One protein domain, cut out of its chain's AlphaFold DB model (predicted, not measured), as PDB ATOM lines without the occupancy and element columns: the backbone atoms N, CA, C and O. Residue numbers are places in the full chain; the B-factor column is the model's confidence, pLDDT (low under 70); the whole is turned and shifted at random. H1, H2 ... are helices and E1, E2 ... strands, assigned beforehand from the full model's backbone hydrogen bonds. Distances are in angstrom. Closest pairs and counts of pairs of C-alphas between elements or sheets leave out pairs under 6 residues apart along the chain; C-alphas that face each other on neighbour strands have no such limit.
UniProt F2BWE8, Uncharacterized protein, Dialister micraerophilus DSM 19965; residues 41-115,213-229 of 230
ATOM      1  N   LYS A  41      30.611  21.412  95.026       60.00
ATOM      2  CA  LYS A  41      30.309  22.678  94.356       60.00
ATOM      3  C   LYS A  41      31.252  23.763  94.876       60.00
ATOM      4  O   LYS A  41      31.267  24.091  96.058       60.00
ATOM      5  N   LYS A  42      32.022  24.368  93.966       60.34
ATOM      6  CA  LYS A  42      32.878  25.528  94.282       60.34
ATOM      7  C   LYS A  42      32.065  26.712  94.823       60.34
ATOM      8  O   LYS A  42      32.569  27.478  95.643       60.34
ATOM      9  N   GLU A  43      30.815  26.843  94.380       69.19
ATOM     10  CA  GLU A  43      29.918  27.944  94.723       69.19
ATOM     11  C   GLU A  43      28.461  27.480  94.738       69.19
ATOM     12  O   GLU A  43      28.048  26.692  93.881       69.19
ATOM     13  N   PHE A  44      27.666  28.007  95.667       75.94
ATOM     14  CA  PHE A  44      26.216  27.821  95.670       75.94
ATOM     15  C   PHE A  44      25.486  29.071  96.172       75.94
ATOM     16  O   PHE A  44      26.072  29.950  96.811       75.94
ATOM     17  N   TYR A  45      24.194  29.143  95.853       79.56
ATOM     18  CA  TYR A  45      23.317  30.260  96.184       79.56
ATOM     19  C   TYR A  45      22.192  29.785  97.096       79.56
ATOM     20  O   TYR A  45      21.550  28.779  96.799       79.56
ATOM     21  N   LEU A  46      21.943  30.518  98.179       78.75
ATOM     22  CA  LEU A  46      20.834  30.270  99.100       78.75
ATOM     23  C   LEU A  46      19.913  31.488  99.158       78.75
ATOM     24  O   LEU A  46      20.389  32.625  99.201       78.75
ATOM     25  N   GLU A  47      18.606  31.241  99.176       81.56
ATOM     26  CA  GLU A  47      17.567  32.265  99.291       81.56
ATOM     27  C   GLU A  47      16.964  32.242 100.697       81.56
ATOM     28  O   GLU A  47      16.604  31.183 101.209       81.56
ATOM     29  N   PHE A  48      16.831  33.412 101.323       78.62
ATOM     30  CA  PHE A  48      16.243  33.557 102.655       78.62
ATOM     31  C   PHE A  48      15.225  34.695 102.683       78.62
ATOM     32  O   PHE A  48      15.410  35.731 102.048       78.62
ATOM     33  N   ALA A  49      14.152  34.537 103.457       75.94
ATOM     34  CA  ALA A  49      13.193  35.615 103.689       75.94
ATOM     35  C   ALA A  49      13.828  36.769 104.489       75.94
ATOM     36  O   ALA A  49      14.681  36.542 105.346       75.94
ATOM     37  N   LEU A  50      13.381  38.009 104.250       73.19
ATOM     38  CA  LEU A  50      13.854  39.195 104.985       73.19
ATOM     39  C   LEU A  50      13.547  39.134 106.492       73.19
ATOM     40  O   LEU A  50      14.221  39.784 107.283       73.19
ATOM     41  N   THR A  51      12.542  38.354 106.890       71.75
ATOM     42  CA  THR A  51      12.134  38.165 108.290       71.75
ATOM     43  C   THR A  51      13.181  37.438 109.133       71.75
ATOM     44  O   THR A  51      13.153  37.550 110.355       71.75
ATOM     45  N   MET A  52      14.102  36.707 108.498       72.56
ATOM     46  CA  MET A  52      15.174  35.981 109.177       72.56
ATOM     47  C   MET A  52      16.259  36.949 109.646       72.56
ATOM     48  O   MET A  52      16.747  37.782 108.873       72.56
ATOM     49  N   ARG A  53      16.705  36.806 110.898       80.31
ATOM     50  CA  ARG A  53      17.842  37.594 111.395       80.31
ATOM     51  C   ARG A  53      19.127  37.163 110.693       80.31
ATOM     52  O   ARG A  53      19.338  35.992 110.387       80.31
ATOM     53  N   THR A  54      20.055  38.100 110.521       76.31
ATOM     54  CA  THR A  54      21.369  37.843 109.908       76.31
ATOM     55  C   THR A  54      22.138  36.706 110.595       76.31
ATOM     56  O   THR A  54      22.863  35.963 109.937       76.31
ATOM     57  N   GLN A  55      21.976  36.557 111.913       78.94
ATOM     58  CA  GLN A  55      22.583  35.473 112.692       78.94
ATOM     59  C   GLN A  55      21.950  34.111 112.375       78.94
ATOM     60  O   GLN A  55      22.680  33.158 112.143       78.94
ATOM     61  N   GLU A  56      20.625  34.035 112.235       83.12
ATOM     62  CA  GLU A  56      19.915  32.789 111.901       83.12
ATOM     63  C   GLU A  56      20.318  32.261 110.519       83.12
ATOM     64  O   GLU A  56      20.476  31.058 110.328       83.12
ATOM     65  N   ILE A  57      20.556  33.167 109.564       81.00
ATOM     66  CA  ILE A  57      21.074  32.822 108.233       81.00
ATOM     67  C   ILE A  57      22.481  32.221 108.337       81.00
ATOM     68  O   ILE A  57      22.773  31.205 107.704       81.00
ATOM     69  N   LYS A  58      23.361  32.823 109.148       80.00
ATOM     70  CA  LYS A  58      24.709  32.287 109.393       80.00
ATOM     71  C   LYS A  58      24.642  30.911 110.043       80.00
ATOM     72  O   LYS A  58      25.308  29.996 109.572       80.00
ATOM     73  N   ASP A  59      23.813  30.760 111.069       83.75
ATOM     74  CA  ASP A  59      23.654  29.508 111.804       83.75
ATOM     75  C   ASP A  59      23.104  28.395 110.907       83.75
ATOM     76  O   ASP A  59      23.546  27.253 111.005       83.75
ATOM     77  N   TYR A  60      22.194  28.723 109.986       84.31
ATOM     78  CA  TYR A  60      21.700  27.781 108.986       84.31
ATOM     79  C   TYR A  60      22.809  27.312 108.037       84.31
ATOM     80  O   TYR A  60      22.968  26.114 107.822       84.31
ATOM     81  N   ILE A  61      23.628  28.235 107.520       81.06
ATOM     82  CA  ILE A  61      24.766  27.884 106.656       81.06
ATOM     83  C   ILE A  61      25.787  27.027 107.423       81.06
ATOM     84  O   ILE A  61      26.329  26.071 106.874       81.06
ATOM     85  N   ILE A  62      26.028  27.335 108.702       82.44
ATOM     86  CA  ILE A  62      26.903  26.535 109.566       82.44
ATOM     87  C   ILE A  62      26.342  25.120 109.738       82.44
ATOM     88  O   ILE A  62      27.105  24.168 109.609       82.44
ATOM     89  N   LYS A  63      25.036  24.972 109.999       84.81
ATOM     90  CA  LYS A  63      24.382  23.657 110.115       84.81
ATOM     91  C   LYS A  63      24.538  22.837 108.838       84.81
ATOM     92  O   LYS A  63      25.017  21.715 108.928       84.81
ATOM     93  N   LEU A  64      24.269  23.430 107.671       81.50
ATOM     94  CA  LEU A  64      24.456  22.755 106.383       81.50
ATOM     95  C   LEU A  64      25.881  22.213 106.215       81.50
ATOM     96  O   LEU A  64      26.064  21.058 105.854       81.50
ATOM     97  N   TYR A  65      26.902  23.013 106.525       78.50
ATOM     98  CA  TYR A  65      28.288  22.556 106.412       78.50
ATOM     99  C   TYR A  65      28.713  21.549 107.494       78.50
ATOM    100  O   TYR A  65      29.616  20.746 107.251       78.50
ATOM    101  N   LEU A  66      28.101  21.588 108.682       81.06
ATOM    102  CA  LEU A  66      28.322  20.580 109.724       81.06
ATOM    103  C   LEU A  66      27.736  19.226 109.313       81.06
ATOM    104  O   LEU A  66      28.399  18.210 109.521       81.06
ATOM    105  N   ASP A  67      26.554  19.222 108.694       76.88
ATOM    106  CA  ASP A  67      25.906  18.011 108.174       76.88
ATOM    107  C   ASP A  67      26.731  17.375 107.040       76.88
ATOM    108  O   ASP A  67      26.781  16.154 106.904       76.88
ATOM    109  N   GLU A  68      27.470  18.188 106.278       74.19
ATOM    110  CA  GLU A  68      28.438  17.725 105.272       74.19
ATOM    111  C   GLU A  68      29.803  17.293 105.841       74.19
ATOM    112  O   GLU A  68      30.686  16.870 105.091       74.19
ATOM    113  N   GLY A  69      29.997  17.380 107.161       74.50
ATOM    114  CA  GLY A  69      31.182  16.868 107.850       74.50
ATOM    115  C   GLY A  69      32.373  17.830 107.946       74.50
ATOM    116  O   GLY A  69      33.473  17.396 108.301       74.50
ATOM    117  N   LEU A  70      32.202  19.129 107.667       73.56
ATOM    118  CA  LEU A  70      33.272  20.118 107.855       73.56
ATOM    119  C   LEU A  70      33.466  20.474 109.331       73.56
ATOM    120  O   LEU A  70      32.528  20.575 110.125       73.56
ATOM    121  N   LYS A  71      34.715  20.748 109.715       77.56
ATOM    122  CA  LYS A  71      35.019  21.185 111.083       77.56
ATOM    123  C   LYS A  71      34.629  22.652 111.264       77.56
ATOM    124  O   LYS A  71      34.876  23.485 110.395       77.56
ATOM    125  N   LYS A  72      34.169  23.028 112.466       77.75
ATOM    126  CA  LYS A  72      33.821  24.426 112.823       77.75
ATOM    127  C   LYS A  72      34.901  25.457 112.441       77.75
ATOM    128  O   LYS A  72      34.583  26.577 112.061       77.75
ATOM    129  N   ARG A  73      36.188  25.083 112.506       74.81
ATOM    130  CA  ARG A  73      37.321  25.955 112.131       74.81
ATOM    131  C   ARG A  73      37.371  26.258 110.630       74.81
ATOM    132  O   ARG A  73      37.691  27.377 110.248       74.81
ATOM    133  N   GLU A  74      37.073  25.264 109.802       75.25
ATOM    134  CA  GLU A  74      37.061  25.359 108.339       75.25
ATOM    135  C   GLU A  74      35.865  26.196 107.873       75.25
ATOM    136  O   GLU A  74      36.022  27.118 107.074       75.25
ATOM    137  N   ILE A  75      34.703  25.974 108.490       75.75
ATOM    138  CA  ILE A  75      33.483  26.763 108.270       75.75
ATOM    139  C   ILE A  75      33.722  28.237 108.622       75.75
ATOM    140  O   ILE A  75      33.403  29.131 107.838       75.75
ATOM    141  N   ASN A  76      34.365  28.507 109.761       79.12
ATOM    142  CA  ASN A  76      34.694  29.873 110.167       79.12
ATOM    143  C   ASN A  76      35.651  30.569 109.186       79.12
ATOM    144  O   ASN A  76      35.547  31.781 109.036       79.12
ATOM    145  N   LYS A  77      36.543  29.846 108.489       75.69
ATOM    146  CA  LYS A  77      37.391  30.426 107.429       75.69
ATOM    147  C   LYS A  77      36.577  30.815 106.192       75.69
ATOM    148  O   LYS A  77      36.781  31.905 105.667       75.69
ATOM    149  N   ILE A  78      35.630  29.972 105.769       72.12
ATOM    150  CA  ILE A  78      34.723  30.249 104.638       72.12
ATOM    151  C   ILE A  78      33.816  31.453 104.947       72.12
ATOM    152  O   ILE A  78      33.604  32.329 104.105       72.12
ATOM    153  N   LEU A  79      33.296  31.518 106.176       70.56
ATOM    154  CA  LEU A  79      32.347  32.545 106.608       70.56
ATOM    155  C   LEU A  79      32.999  33.844 107.095       70.56
ATOM    156  O   LEU A  79      32.296  34.845 107.228       70.56
ATOM    157  N   LYS A  80      34.323  33.875 107.319       67.81
ATOM    158  CA  LYS A  80      35.053  35.085 107.753       67.81
ATOM    159  C   LYS A  80      34.872  36.264 106.787       67.81
ATOM    160  O   LYS A  80      35.002  37.409 107.202       67.81
ATOM    161  N   GLY A  81      34.552  35.980 105.522       64.38
ATOM    162  CA  GLY A  81      34.269  36.971 104.486       64.38
ATOM    163  C   GLY A  81      32.786  37.228 104.204       64.38
ATOM    164  O   GLY A  81      32.512  37.908 103.227       64.38
ATOM    165  N   LEU A  82      31.837  36.689 104.985       75.62
ATOM    166  CA  LEU A  82      30.406  36.874 104.715       75.62
ATOM    167  C   LEU A  82      29.941  38.286 105.097       75.62
ATOM    168  O   LEU A  82      29.721  38.592 106.273       75.62
ATOM    169  N   PHE A  83      29.718  39.115 104.079       75.19
ATOM    170  CA  PHE A  83      29.179  40.465 104.228       75.19
ATOM    171  C   PHE A  83      27.715  40.533 103.790       75.19
ATOM    172  O   PHE A  83      27.358  40.088 102.700       75.19
ATOM    173  N   PHE A  84      26.880  41.142 104.633       74.25
ATOM    174  CA  PHE A  84      25.497  41.478 104.309       74.25
ATOM    175  C   PHE A  84      25.446  42.937 103.883       74.25
ATOM    176  O   PHE A  84      25.686  43.827 104.698       74.25
ATOM    177  N   LYS A  85      25.151  43.189 102.606       75.94
ATOM    178  CA  LYS A  85      24.962  44.548 102.100       75.94
ATOM    179  C   LYS A  85      23.498  44.787 101.789       75.94
ATOM    180  O   LYS A  85      22.866  44.010 101.082       75.94
ATOM    181  N   GLU A  86      22.987  45.926 102.234       70.81
ATOM    182  CA  GLU A  86      21.601  46.357 102.007       70.81
ATOM    183  C   GLU A  86      21.331  46.844 100.576       70.81
ATOM    184  O   GLU A  86      20.355  47.542 100.319       70.81
ATOM    185  N   LYS A  87      22.186  46.491  99.610       76.50
ATOM    186  CA  LYS A  87      21.924  46.805  98.206       76.50
ATOM    187  C   LYS A  87      20.714  45.972  97.768       76.50
ATOM    188  O   LYS A  87      20.656  44.780  98.048       76.50
ATOM    189  N   ILE A  88      19.748  46.599  97.105       75.62
ATOM    190  CA  ILE A  88      18.523  45.929  96.655       75.62
ATOM    191  C   ILE A  88      18.565  45.817  95.134       75.62
ATOM    192  O   ILE A  88      18.698  46.817  94.427       75.62
ATOM    193  N   PHE A  89      18.455  44.591  94.630       78.75
ATOM    194  CA  PHE A  89      18.339  44.295  93.205       78.75
ATOM    195  C   PHE A  89      16.888  44.050  92.791       78.75
ATOM    196  O   PHE A  89      16.054  43.606  93.577       78.75
ATOM    197  N   ASN A  90      16.577  44.326  91.526       73.81
ATOM    198  CA  ASN A  90      15.213  44.180  91.011       73.81
ATOM    199  C   ASN A  90      14.922  42.750  90.543       73.81
ATOM    200  O   ASN A  90      13.803  42.272  90.677       73.81
ATOM    201  N   THR A  91      15.921  42.060  89.992       77.06
ATOM    202  CA  THR A  91      15.778  40.679  89.525       77.06
ATOM    203  C   THR A  91      16.788  39.768  90.205       77.06
ATOM    204  O   THR A  91      17.914  40.177  90.501       77.06
ATOM    205  N   LYS A  92      16.404  38.500  90.385       79.06
ATOM    206  CA  LYS A  92      17.312  37.446  90.855       79.06
ATOM    207  C   LYS A  92      18.556  37.350  89.968       79.06
ATOM    208  O   LYS A  92      19.663  37.265  90.477       79.06
ATOM    209  N   PHE A  93      18.391  37.442  88.647       79.25
ATOM    210  CA  PHE A  93      19.505  37.362  87.698       79.25
ATOM    211  C   PHE A  93      20.551  38.469  87.901       79.25
ATOM    212  O   PHE A  93      21.741  38.180  87.948       79.25
ATOM    213  N   GLN A  94      20.122  39.724  88.090       80.38
ATOM    214  CA  GLN A  94      21.048  40.828  88.373       80.38
ATOM    215  C   GLN A  94      21.803  40.616  89.688       80.38
ATOM    216  O   GLN A  94      22.999  40.893  89.759       80.38
ATOM    217  N   ALA A  95      21.118  40.098  90.712       82.69
ATOM    218  CA  ALA A  95      21.751  39.777  91.983       82.69
ATOM    219  C   ALA A  95      22.800  38.667  91.825       82.69
ATOM    220  O   ALA A  95      23.909  38.812  92.323       82.69
ATOM    221  N   MET A  96      22.487  37.609  91.072       83.50
ATOM    222  CA  MET A  96      23.415  36.514  90.765       83.50
ATOM    223  C   MET A  96      24.648  37.008  90.002       83.50
ATOM    224  O   MET A  96      25.763  36.672  90.380       83.50
ATOM    225  N   GLN A  97      24.457  37.843  88.975       84.75
ATOM    226  CA  GLN A  97      25.554  38.391  88.174       84.75
ATOM    227  C   GLN A  97      26.497  39.261  89.021       84.75
ATOM    228  O   GLN A  97      27.717  39.111  88.965       84.75
ATOM    229  N   TYR A  98      25.936  40.131  89.863       83.25
ATOM    230  CA  TYR A  98      26.738  40.925  90.793       83.25
ATOM    231  C   TYR A  98      27.460  40.046  91.813       83.25
ATOM    232  O   TYR A  98      28.621  40.281  92.139       83.25
ATOM    233  N   LEU A  99      26.773  39.018  92.313       82.81
ATOM    234  CA  LEU A  99      27.377  38.072  93.228       82.81
ATOM    235  C   LEU A  99      28.537  37.340  92.567       82.81
ATOM    236  O   LEU A  99      29.545  37.238  93.246       82.81
ATOM    237  N   THR A 100      28.450  36.922  91.291       84.69
ATOM    238  CA  THR A 100      29.552  36.265  90.553       84.69
ATOM    239  C   THR A 100      30.812  37.120  90.411       84.69
ATOM    240  O   THR A 100      31.912  36.573  90.451       84.69
ATOM    241  N   GLU A 101      30.674  38.442  90.284       84.31
ATOM    242  CA  GLU A 101      31.812  39.368  90.154       84.31
ATOM    243  C   GLU A 101      32.660  39.457  91.438       84.31
ATOM    244  O   GLU A 101      33.845  39.782  91.381       84.31
ATOM    245  N   ILE A 102      32.075  39.163  92.604       79.50
ATOM    246  CA  ILE A 102      32.743  39.298  93.904       79.50
ATOM    247  C   ILE A 102      33.482  37.995  94.254       79.50
ATOM    248  O   ILE A 102      32.853  36.951  94.302       79.50
ATOM    249  N   PRO A 103      34.784  37.998  94.584       73.69
ATOM    250  CA  PRO A 103      35.533  36.764  94.867       73.69
ATOM    251  C   PRO A 103      35.244  36.137  96.246       73.69
ATOM    252  O   PRO A 103      35.750  35.063  96.557       73.69
ATOM    253  N   HIS A 104      34.470  36.807  97.101       75.19
ATOM    254  CA  HIS A 104      34.174  36.391  98.474       75.19
ATOM    255  C   HIS A 104      32.686  36.078  98.674       75.19
ATOM    256  O   HIS A 104      31.828  36.544  97.928       75.19
ATOM    257  N   THR A 105      32.389  35.325  99.733       78.50
ATOM    258  CA  THR A 105      31.032  35.026 100.209       78.50
ATOM    259  C   THR A 105      30.251  36.324 100.456       78.50
ATOM    260  O   THR A 105      30.645  37.137 101.289       78.50
ATOM    261  N   TYR A 106      29.143  36.552  99.752       81.00
ATOM    262  CA  TYR A 106      28.442  37.839  99.797       81.00
ATOM    263  C   TYR A 106      26.927  37.656  99.793       81.00
ATOM    264  O   TYR A 106      26.401  36.776  99.109       81.00
ATOM    265  N   ALA A 107      26.223  38.489 100.559       82.69
ATOM    266  CA  ALA A 107      24.772  38.469 100.679       82.69
ATOM    267  C   ALA A 107      24.167  39.798 100.225       82.69
ATOM    268  O   ALA A 107      24.592  40.873 100.663       82.69
ATOM    269  N   VAL A 108      23.154  39.722  99.359       84.12
ATOM    270  CA  VAL A 108      22.449  40.893  98.826       84.12
ATOM    271  C   VAL A 108      20.942  40.666  98.829       84.12
ATOM    272  O   VAL A 108      20.487  39.526  98.834       84.12
ATOM    273  N   LYS A 109      20.154  41.742  98.834       83.19
ATOM    274  CA  LYS A 109      18.695  41.664  98.749       83.19
ATOM    275  C   LYS A 109      18.233  41.730  97.294       83.19
ATOM    276  O   LYS A 109      18.814  42.455  96.484       83.19
ATOM    277  N   TYR A 110      17.157  41.034  96.957       80.12
ATOM    278  CA  TYR A 110      16.442  41.212  95.697       80.12
ATOM    279  C   TYR A 110      14.926  41.228  95.906       80.12
ATOM    280  O   TYR A 110      14.402  40.679  96.873       80.12
ATOM    281  N   LYS A 111      14.219  41.885  94.988       79.06
ATOM    282  CA  LYS A 111      12.758  41.989  94.982       79.06
ATOM    283  C   LYS A 111      12.127  40.744  94.350       79.06
ATOM    284  O   LYS A 111      12.531  40.314  93.269       79.06
ATOM    285  N   ILE A 112      11.121  40.174  95.009       72.44
ATOM    286  CA  ILE A 112      10.457  38.932  94.583       72.44
ATOM    287  C   ILE A 112       9.283  39.269  93.673       72.44
ATOM    288  O   ILE A 112       8.402  40.011  94.079       72.44
ATOM    289  N   GLY A 113       9.196  38.672  92.485       62.78
ATOM    290  CA  GLY A 113       7.968  38.740  91.678       62.78
ATOM    291  C   GLY A 113       7.843  39.962  90.764       62.78
ATOM    292  O   GLY A 113       6.751  40.243  90.269       62.78
ATOM    293  N   ILE A 114       8.946  40.654  90.470       65.31
ATOM    294  CA  ILE A 114       8.989  41.612  89.359       65.31
ATOM    295  C   ILE A 114       8.924  40.822  88.045       65.31
ATOM    296  O   ILE A 114       9.949  40.438  87.480       65.31
ATOM    297  N   LYS A 115       7.711  40.548  87.549       68.19
ATOM    298  CA  LYS A 115       7.546  40.096  86.162       68.19
ATOM    299  C   LYS A 115       8.019  41.230  85.249       68.19
ATOM    300  O   LYS A 115       7.597  42.367  85.453       68.19
ATOM    301  N   GLY A 213       7.600  42.136  98.284       73.12
ATOM    302  CA  GLY A 213       8.565  41.802  99.330       73.12
ATOM    303  C   GLY A 213      10.000  41.604  98.831       73.12
ATOM    304  O   GLY A 213      10.253  41.302  97.659       73.12
ATOM    305  N   GLU A 214      10.942  41.758  99.759       80.38
ATOM    306  CA  GLU A 214      12.376  41.553  99.550       80.38
ATOM    307  C   GLU A 214      12.812  40.185 100.098       80.38
ATOM    308  O   GLU A 214      12.288  39.697 101.101       80.38
ATOM    309  N   GLN A 215      13.801  39.575  99.450       83.31
ATOM    310  CA  GLN A 215      14.464  38.345  99.883       83.31
ATOM    311  C   GLN A 215      15.978  38.537  99.868       83.31
ATOM    312  O   GLN A 215      16.518  39.283  99.053       83.31
ATOM    313  N   TRP A 216      16.669  37.852 100.770       82.50
ATOM    314  CA  TRP A 216      18.118  37.722 100.752       82.50
ATOM    315  C   TRP A 216      18.534  36.624  99.779       82.50
ATOM    316  O   TRP A 216      17.956  35.541  99.776       82.50
ATOM    317  N   ILE A 217      19.582  36.885  99.008       84.00
ATOM    318  CA  ILE A 217      20.342  35.880  98.276       84.00
ATOM    319  C   ILE A 217      21.790  35.912  98.747       84.00
ATOM    320  O   ILE A 217      22.423  36.969  98.794       84.00
ATOM    321  N   VAL A 218      22.308  34.749  99.124       82.19
ATOM    322  CA  VAL A 218      23.669  34.582  99.636       82.19
ATOM    323  C   VAL A 218      24.440  33.701  98.668       82.19
ATOM    324  O   VAL A 218      24.057  32.550  98.467       82.19
ATOM    325  N   ARG A 219      25.528  34.219  98.086       82.19
ATOM    326  CA  ARG A 219      26.533  33.393  97.400       82.19
ATOM    327  C   ARG A 219      27.557  32.962  98.424       82.19
ATOM    328  O   ARG A 219      28.215  33.808  99.031       82.19
ATOM    329  N   VAL A 220      27.709  31.658  98.581       77.56
ATOM    330  CA  VAL A 220      28.761  31.081  99.406       77.56
ATOM    331  C   VAL A 220      29.845  30.540  98.489       77.56
ATOM    332  O   VAL A 220      29.573  29.696  97.635       77.56
ATOM    333  N   VAL A 221      31.061  31.071  98.636       74.00
ATOM    334  CA  VAL A 221      32.233  30.645  97.864       74.00
ATOM    335  C   VAL A 221      33.077  29.747  98.758       74.00
ATOM    336  O   VAL A 221      33.540  30.170  99.820       74.00
ATOM    337  N   ASN A 222      33.269  28.494  98.346       70.50
ATOM    338  CA  ASN A 222      34.057  27.544  99.117       70.50
ATOM    339  C   ASN A 222      35.554  27.715  98.815       70.50
ATOM    340  O   ASN A 222      36.127  27.046  97.952       70.50
ATOM    341  N   ASN A 223      36.197  28.602  99.570       65.31
ATOM    342  CA  ASN A 223      37.625  28.900  99.428       65.31
ATOM    343  C   ASN A 223      38.551  27.739  99.852       65.31
ATOM    344  O   ASN A 223      39.754  27.813  99.637       65.31
ATOM    345  N   LEU A 224      38.033  26.649 100.433       59.59
ATOM    346  CA  LEU A 224      38.861  25.496 100.823       59.59
ATOM    347  C   LEU A 224      39.240  24.608  99.629       59.59
ATOM    348  O   LEU A 224      40.200  23.843  99.702       59.59
ATOM    349  N   ILE A 225      38.491  24.690  98.526       56.09
ATOM    350  CA  ILE A 225      38.771  23.923  97.304       56.09
ATOM    351  C   ILE A 225      39.917  24.571  96.518       56.09
ATOM    352  O   ILE A 225      40.723  23.867  95.914       56.09
ATOM    353  N   THR A 226      40.024  25.902  96.545       51.44
ATOM    354  CA  THR A 226      41.087  26.643  95.848       51.44
ATOM    355  C   THR A 226      42.454  26.480  96.516       51.44
ATOM    356  O   THR A 226      43.467  26.533  95.826       51.44
ATOM    357  N   GLU A 227      42.495  26.220  97.826       51.06
ATOM    358  CA  GLU A 227      43.734  25.942  98.568       51.06
ATOM    359  C   GLU A 227      44.286  24.527  98.318       51.06
ATOM    360  O   GLU A 227      45.493  24.338  98.384       51.06
ATOM    361  N   LYS A 228      43.441  23.542  97.980       50.44
ATOM    362  CA  LYS A 228      43.869  22.151  97.709       50.44
ATOM    363  C   LYS A 228      44.420  21.915  96.293       50.44
ATOM    364  O   LYS A 228      44.818  20.797  95.986       50.44
ATOM    365  N   GLN A 229      44.387  22.925  95.419       45.22
ATOM    366  CA  GLN A 229      44.868  22.847  94.028       45.22
ATOM    367  C   GLN A 229      46.188  23.610  93.793       45.22
ATOM    368  O   GLN A 229      46.614  23.730  92.645       45.22
TER     369      GLN A 229
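This is residues 41 to 115 and 213 to 229 of the 230 residues of an uncharacterized protein of Dialister micraerophilus DSM 19965 (UniProt F2BWE8). A strongly twisted sheet of four strands has H3 packed on one face, while H1 and H2 make a V on the side away from H3 and only graze the sheet. H4, a short helix of five residues, follows E4 beyond its end, at one end of the longest axis, and is not on the sheet. The printed part has 92 residues with four named helices and four named strands, in the order E1 H1 H2 E2 H3 E3 E4 H4; the sheet runs E1 E4 E3 E2, mixed, and the class is mixed, helices and strands. It is compact, with a radius of gyration of the C-alphas of 13.4 A, and spans 41 by 27 by 18 A.

Find C-alpha 43 at (29.918, 27.944, 94.723); from there E1, residues 43 to 49, runs 20.5 A. H1, residues 54 to 67, follows over 20.4 A, then H2, residues 72 to 79, over 10.3 A. E2, residues 83 to 89, is 15.9 A long. Look for H3, residues 92 to 101, from C-alpha 92 at (17.312, 37.446, 90.855), 14.6 A long. E3, residues 106 to 111, covers 16.9 A. After the cut, E4, residues 214 to 221, covers 22.7 A, and H4, residues 223 to 227, covers 6.8 A to C-alpha 227 at (43.734, 25.942, 98.568).

Begin with the sheet, whose edge strands are E1 and E2. E1 and E4 are antiparallel at 157 degrees, with N 46 and O 218 2.9 A apart, within hydrogen-bond range. E4 and E3 are antiparallel at 153 degrees; look at N 108 and O 217, 2.9 A. E3 and E2 are parallel at 25 degrees; look at N 107 and O 83, 2.9 A. H3 is on one face of the sheet, two layers; its closest C-alphas to E3 are those of Lys 92 and Tyr 110, 6.2 A. E2, H3 and E3 form a strand-helix-strand unit, two parallel neighbour strands with a helix between, its crossover right-handed. E1, H1 H2 and E2 form a split one, with E4 and E3 between its strands, also right-handed. H1 only grazes the sheet, with residues 54 to 61. H1 touches H2 with residues 62 to 66 alone, at a steep tilt of 52 degrees, opposite ways; the closest C-alphas are those of Ile 62 and Ile 75, 6.7 A. H2 and H4 only just touch, with 3 pairs of C-alphas within 8 A, the closest those of Ile 78 and Asn 223, 6.1 A. H1 and H3 are apart. In H1, H2 and H3 every O i to N i+4 pair is within hydrogen-bond range; in H4 0 of 1 is, and 0 of 2 O i to N i+3 pairs.

The two C-alphas farthest apart are those of Lys 115 and Lys 228, 42.1 A. Residues 116 to 212 are not printed, and C-alphas 115 and 213 stand 13.3 A apart across that cut, which lies between E3 and E4. The links that are printed whole are tight. Mean pLDDT of the printed part is 75.4; look for values under 70 at residues 41 to 43, 80 to 81, 113 to 115 and 223 to 229.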